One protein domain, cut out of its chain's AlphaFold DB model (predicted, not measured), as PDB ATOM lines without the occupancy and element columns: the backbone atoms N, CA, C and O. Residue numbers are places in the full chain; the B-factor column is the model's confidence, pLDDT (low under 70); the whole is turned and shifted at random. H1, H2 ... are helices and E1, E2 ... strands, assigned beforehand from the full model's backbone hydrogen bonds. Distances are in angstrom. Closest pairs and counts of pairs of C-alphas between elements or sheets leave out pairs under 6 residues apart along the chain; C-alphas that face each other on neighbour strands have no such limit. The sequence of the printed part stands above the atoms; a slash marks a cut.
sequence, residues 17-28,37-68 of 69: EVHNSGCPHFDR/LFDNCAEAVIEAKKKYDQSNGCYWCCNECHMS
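This is residues 17 to 28 and 37 to 68 of the 69 residues of an uncharacterized protein of Vibrio sp. dhg (UniProt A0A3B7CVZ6). One helix, H1, makes one end of the model; from its last residues the chain folds back through the short strand E1 to the small helix H2, while the opposite end is made by the loop-like stretch of residues 17 to 28. This stretch begins beside E1, where residues 17 and 18 pair with it, and then runs away from H1. The printed part has 44 residues, with two named helices and one named strand in the order H1, E1, H2; 18 residues, under half, are in named elements, and the class is mostly helix. The whole is compact, with a radius of gyration of the C-alphas of 9.6 A, and rounded, spanning 25 by 19 by 19 A.

Find C-alpha 41 at (24.319, 1.285, -43.497); from there H1, the longest helix, runs through residues 41 to 51 to C-alpha 51 at (35.283, -8.871, -47.954), 15.6 A away. Look next at residues 55 to 57, which form E1, 7.2 A from first to last C-alpha. Then go to residues 63 to 66, the four residues of H2, which ends with C-alpha 66 at (19.993, -0.350, -51.314).

Begin at H1 and look at its C-alphas and those of E1: 8 pairs lie within 8 A, and the closest C-alphas of the two, those of Lys 49 and Ser 55, are 5.2 A apart. A tight link of 3 residues joins H1 to E1. H1 and H2 touch, with 4 pairs of C-alphas within 8 A; their closest C-alphas, those of Cys 41 and Cys 65, are 6.0 A apart. From E1 a tight link of 5 residues leads to H2, and the closest C-alphas of these two are those of Gly 57 and His 66, at 4.2 A. E1 pairs with no named strand, but residues 17 to 18 pair with residues 56 to 57 of E1, parallel. In H1, 6 of 7 pairs of O i and N i+4 are within hydrogen-bond range; H2 is too short for such a pair, and its one pair of O i and N i+3 is within range.

The two C-alphas farthest apart are those of Pro 24 and Lys 50, at 25.3 A. Stop after Arg 28: residues 29 to 36 are cut out and not printed, and C-alphas 28 and 37 stand 20.4 A apart across the cut. The C-alphas of residues 17 to 28, a stretch with no named element, lie 2 to 15 A from the mean of the C-alphas. The links H1 to E1 and E1 to H2 are tight, and no link between named elements is long. In the B-factor column the mean pLDDT of the printed part is 83.3, and residues 67 to 68 are under 70.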
ATOM      1  N   GLU A  17      24.047  -8.899 -49.099       84.56
ATOM      2  CA  GLU A  17      23.252  -7.843 -48.474       84.56
ATOM      3  C   GLU A  17      23.693  -7.558 -47.030       84.56
ATOM      4  O   GLU A  17      23.923  -8.452 -46.212       84.56
ATOM      5  N   VAL A  18      23.788  -6.275 -46.697       87.81
ATOM      6  CA  VAL A  18      24.021  -5.777 -45.346       87.81
ATOM      7  C   VAL A  18      22.682  -5.620 -44.649       87.81
ATOM      8  O   VAL A  18      21.803  -4.888 -45.110       87.81
ATOM      9  N   HIS A  19      22.551  -6.289 -43.504       88.75
ATOM     10  CA  HIS A  19      21.361  -6.252 -42.667       88.75
ATOM     11  C   HIS A  19      21.669  -5.686 -41.277       88.75
ATOM     12  O   HIS A  19      22.696  -5.998 -40.678       88.75
ATOM     13  N   ASN A  20      20.722  -4.926 -40.730       84.88
ATOM     14  CA  ASN A  20      20.667  -4.575 -39.311       84.88
ATOM     15  C   ASN A  20      20.064  -5.745 -38.498       84.88
ATOM     16  O   ASN A  20      19.249  -6.514 -39.013       84.88
ATOM     17  N   SER A  21      20.388  -5.837 -37.205       80.62
ATOM     18  CA  SER A  21      19.749  -6.732 -36.233       80.62
ATOM     19  C   SER A  21      18.225  -6.586 -36.148       80.62
ATOM     20  O   SER A  21      17.556  -7.510 -35.706       80.62
ATOM     21  N   GLY A  22      17.660  -5.452 -36.576       81.69
ATOM     22  CA  GLY A  22      16.209  -5.247 -36.664       81.69
ATOM     23  C   GLY A  22      15.537  -5.796 -37.932       81.69
ATOM     24  O   GLY A  22      14.349  -5.555 -38.133       81.69
ATOM     25  N   CYS A  23      16.262  -6.470 -38.833       84.62
ATOM     26  CA  CYS A  23      15.692  -6.917 -40.104       84.62
ATOM     27  C   CYS A  23      14.723  -8.106 -39.915       84.62
ATOM     28  O   CYS A  23      15.110  -9.114 -39.327       84.62
ATOM     29  N   PRO A  24      13.506  -8.074 -40.492       83.44
ATOM     30  CA  PRO A  24      12.541  -9.175 -40.377       83.44
ATOM     31  C   PRO A  24      13.000 -10.464 -41.074       83.44
ATOM     32  O   PRO A  24      12.532 -11.556 -40.760       83.44
ATOM     33  N   HIS A  25      13.928 -10.349 -42.024       79.56
ATOM     34  CA  HIS A  25      14.519 -11.488 -42.717       79.56
ATOM     35  C   HIS A  25      15.822 -11.965 -42.068       79.56
ATOM     36  O   HIS A  25      16.362 -12.973 -42.512       79.56
ATOM     37  N   PHE A  26      16.306 -11.305 -41.007       80.81
ATOM     38  CA  PHE A  26      17.605 -11.605 -40.399       80.81
ATOM     39  C   PHE A  26      17.724 -13.065 -39.950       80.81
ATOM     40  O   PHE A  26      18.751 -13.701 -40.180       80.81
ATOM     41  N   ASP A  27      16.674 -13.627 -39.350       82.06
ATOM     42  CA  ASP A  27      16.638 -15.024 -38.893       82.06
ATOM     43  C   ASP A  27      16.602 -16.047 -40.033       82.06
ATOM     44  O   ASP A  27      16.997 -17.195 -39.849       82.06
ATOM     45  N   ARG A  28      16.167 -15.638 -41.230       81.12
ATOM     46  CA  ARG A  28      16.098 -16.514 -42.410       81.12
ATOM     47  C   ARG A  28      17.442 -16.624 -43.132       81.12
ATOM     48  O   ARG A  28      17.610 -17.520 -43.958       81.12
ATOM     49  N   LEU A  37      29.822  -3.212 -35.552       84.50
ATOM     50  CA  LEU A  37      28.743  -2.309 -35.166       84.50
ATOM     51  C   LEU A  37      28.951  -1.000 -35.922       84.50
ATOM     52  O   LEU A  37      29.993  -0.368 -35.769       84.50
ATOM     53  N   PHE A  38      27.967  -0.629 -36.729       85.75
ATOM     54  CA  PHE A  38      27.965   0.604 -37.506       85.75
ATOM     55  C   PHE A  38      26.672   1.357 -37.216       85.75
ATOM     56  O   PHE A  38      25.607   0.741 -37.142       85.75
ATOM     57  N   ASP A  39      26.760   2.678 -37.077       83.69
ATOM     58  CA  ASP A  39      25.597   3.540 -36.838       83.69
ATOM     59  C   ASP A  39      24.772   3.785 -38.109       83.69
ATOM     60  O   ASP A  39      23.610   4.181 -38.043       83.69
ATOM     61  N   ASN A  40      25.352   3.535 -39.283       83.50
ATOM     62  CA  ASN A  40      24.692   3.696 -40.573       83.50
ATOM     63  C   ASN A  40      25.023   2.541 -41.524       83.50
ATOM     64  O   ASN A  40      26.034   1.846 -41.397       83.50
ATOM     65  N   CYS A  41      24.151   2.347 -42.515       86.50
ATOM     66  CA  CYS A  41      24.319   1.285 -43.497       86.50
ATOM     67  C   CYS A  41      25.487   1.539 -44.465       86.50
ATOM     68  O   CYS A  41      26.005   0.579 -45.028       86.50
ATOM     69  N   ALA A  42      25.936   2.788 -44.646       87.00
ATOM     70  CA  ALA A  42      26.989   3.117 -45.604       87.00
ATOM     71  C   ALA A  42      28.346   2.576 -45.141       87.00
ATOM     72  O   ALA A  42      29.034   1.902 -45.906       87.00
ATOM     73  N   GLU A  43      28.699   2.791 -43.872       89.12
ATOM     74  CA  GLU A  43      29.915   2.229 -43.277       89.12
ATOM     75  C   GLU A  43      29.889   0.698 -43.283       89.12
ATOM     76  O   GLU A  43      30.873   0.059 -43.658       89.12
ATOM     77  N   ALA A  44      28.736   0.108 -42.955       88.38
ATOM     78  CA  ALA A  44      28.561  -1.337 -42.975       88.38
ATOM     79  C   ALA A  44      28.729  -1.926 -44.388       88.38
ATOM     80  O   ALA A  44      29.392  -2.949 -44.541       88.38
ATOM     81  N   VAL A  45      28.194  -1.269 -45.427       87.69
ATOM     82  CA  VAL A  45      28.385  -1.661 -46.835       87.69
ATOM     83  C   VAL A  45      29.838  -1.493 -47.269       87.69
ATOM     84  O   VAL A  45      30.361  -2.377 -47.939       87.69
ATOM     85  N   ILE A  46      30.527  -0.422 -46.869       88.50
ATOM     86  CA  ILE A  46      31.957  -0.242 -47.173       88.50
ATOM     87  C   ILE A  46      32.787  -1.379 -46.568       88.50
ATOM     88  O   ILE A  46      33.642  -1.943 -47.251       88.50
ATOM     89  N   GLU A  47      32.535  -1.750 -45.311       90.00
ATOM     90  CA  GLU A  47      33.237  -2.866 -44.674       90.00
ATOM     91  C   GLU A  47      32.879  -4.211 -45.318       90.00
ATOM     92  O   GLU A  47      33.755  -5.048 -45.542       90.00
ATOM     93  N   ALA A  48      31.607  -4.406 -45.675       88.62
ATOM     94  CA  ALA A  48      31.150  -5.576 -46.416       88.62
ATOM     95  C   ALA A  48      31.893  -5.704 -47.752       88.62
ATOM     96  O   ALA A  48      32.440  -6.768 -48.039       88.62
ATOM     97  N   LYS A  49      32.019  -4.598 -48.501       87.81
ATOM     98  CA  LYS A  49      32.723  -4.515 -49.790       87.81
ATOM     99  C   LYS A  49      34.197  -4.899 -49.711       87.81
ATOM    100  O   LYS A  49      34.722  -5.466 -50.662       87.81
ATOM    101  N   LYS A  50      34.860  -4.690 -48.568       88.88
ATOM    102  CA  LYS A  50      36.247  -5.156 -48.365       88.88
ATOM    103  C   LYS A  50      36.374  -6.680 -48.373       88.88
ATOM    104  O   LYS A  50      37.441  -7.194 -48.698       88.88
ATOM    105  N   LYS A  51      35.322  -7.398 -47.969       86.62
ATOM    106  CA  LYS A  51      35.283  -8.871 -47.954       86.62
ATOM    107  C   LYS A  51      34.608  -9.432 -49.199       86.62
ATOM    108  O   LYS A  51      35.066 -10.430 -49.745       86.62
ATOM    109  N   TYR A  52      33.528  -8.789 -49.620       85.38
ATOM    110  CA  TYR A  52      32.699  -9.194 -50.737       85.38
ATOM    111  C   TYR A  52      32.367  -7.971 -51.585       85.38
ATOM    112  O   TYR A  52      31.499  -7.183 -51.227       85.38
ATOM    113  N   ASP A  53      33.049  -7.823 -52.715       81.81
ATOM    114  CA  ASP A  53      32.958  -6.642 -53.586       81.81
ATOM    115  C   ASP A  53      31.508  -6.307 -54.006       81.81
ATOM    116  O   ASP A  53      31.110  -5.145 -54.062       81.81
ATOM    117  N   GLN A  54      30.672  -7.339 -54.161       82.38
ATOM    118  CA  GLN A  54      29.245  -7.244 -54.495       82.38
ATOM    119  C   GLN A  54      28.341  -7.065 -53.261       82.38
ATOM    120  O   GLN A  54      27.261  -7.650 -53.191       82.38
ATOM    121  N   SER A  55      28.787  -6.304 -52.253       86.19
ATOM    122  CA  SER A  55      27.962  -6.040 -51.068       86.19
ATOM    123  C   SER A  55      27.089  -4.797 -51.211       86.19
ATOM    124  O   SER A  55      27.606  -3.738 -51.553       86.19
ATOM    125  N   ASN A  56      25.806  -4.887 -50.857       85.12
ATOM    126  CA  ASN A  56      24.826  -3.794 -50.943       85.12
ATOM    127  C   ASN A  56      23.947  -3.710 -49.688       85.12
ATOM    128  O   ASN A  56      23.961  -4.605 -48.853       85.12
ATOM    129  N   GLY A  57      23.179  -2.630 -49.517       86.19
ATOM    130  CA  GLY A  57      22.205  -2.545 -48.426       86.19
ATOM    131  C   GLY A  57      20.990  -3.442 -48.671       86.19
ATOM    132  O   GLY A  57      20.502  -3.529 -49.794       86.19
ATOM    133  N   CYS A  58      20.464  -4.080 -47.624       86.50
ATOM    134  CA  CYS A  58      19.194  -4.800 -47.712       86.50
ATOM    135  C   CYS A  58      18.027  -3.834 -47.959       86.50
ATOM    136  O   CYS A  58      17.828  -2.897 -47.183       86.50
ATOM    137  N   TYR A  59      17.182  -4.130 -48.947       84.12
ATOM    138  CA  TYR A  59      15.993  -3.329 -49.277       84.12
ATOM    139  C   TYR A  59      15.066  -3.064 -48.073       84.12
ATOM    140  O   TYR A  59      14.534  -1.972 -47.908       84.12
ATOM    141  N   TRP A  60      14.892  -4.047 -47.185       82.50
ATOM    142  CA  TRP A  60      13.902  -3.979 -46.102       82.50
ATOM    143  C   TRP A  60      14.367  -3.220 -44.858       82.50
ATOM    144  O   TRP A  60      13.553  -2.607 -44.173       82.50
ATOM    145  N   CYS A  61      15.654  -3.306 -44.519       84.19
ATOM    146  CA  CYS A  61      16.189  -2.741 -43.271       84.19
ATOM    147  C   CYS A  61      17.268  -1.675 -43.484       84.19
ATOM    148  O   CYS A  61      17.614  -0.962 -42.547       84.19
ATOM    149  N   CYS A  62      17.787  -1.565 -44.704       80.31
ATOM    150  CA  CYS A  62      18.829  -0.633 -45.108       80.31
ATOM    151  C   CYS A  62      18.509  -0.062 -46.502       80.31
ATOM    152  O   CYS A  62      19.392   0.021 -47.355       80.31
ATOM    153  N   ASN A  63      17.247   0.326 -46.731       81.31
ATOM    154  CA  ASN A  63      16.769   0.829 -48.025       81.31
ATOM    155  C   ASN A  63      17.593   2.026 -48.537       81.31
ATOM    156  O   ASN A  63      17.854   2.134 -49.732       81.31
ATOM    157  N   GLU A  64      18.057   2.888 -47.625       80.94
ATOM    158  CA  GLU A  64      18.912   4.042 -47.946       80.94
ATOM    159  C   GLU A  64      20.217   3.640 -48.651       80.94
ATOM    160  O   GLU A  64      20.683   4.356 -49.530       80.94
ATOM    161  N   CYS A  65      20.771   2.468 -48.322       80.56
ATOM    162  CA  CYS A  65      21.981   1.923 -48.947       80.56
ATOM    163  C   CYS A  65      21.696   0.832 -49.987       80.56
ATOM    164  O   CYS A  65      22.627   0.280 -50.571       80.56
ATOM    165  N   HIS A  66      20.425   0.489 -50.200       77.81
ATOM    166  CA  HIS A  66      19.993  -0.350 -51.314       77.81
ATOM    167  C   HIS A  66      19.810   0.490 -52.585       77.81
ATOM    168  O   HIS A  66      20.123   0.046 -53.683       77.81
ATOM    169  N   MET A  67      19.314   1.723 -52.430       65.62
ATOM    170  CA  MET A  67      18.933   2.601 -53.540       65.62
ATOM    171  C   MET A  67      20.001   3.641 -53.922       65.62
ATOM    172  O   MET A  67      19.701   4.557 -54.686       65.62
ATOM    173  N   SER A  68      21.221   3.555 -53.381       49.28
ATOM    174  CA  SER A  68      22.285   4.519 -53.682       49.28
ATOM    175  C   SER A  68      22.727   4.394 -55.148       49.28
ATOM    176  O   SER A  68      23.437   3.449 -55.496       49.28
TER     177      SER A  68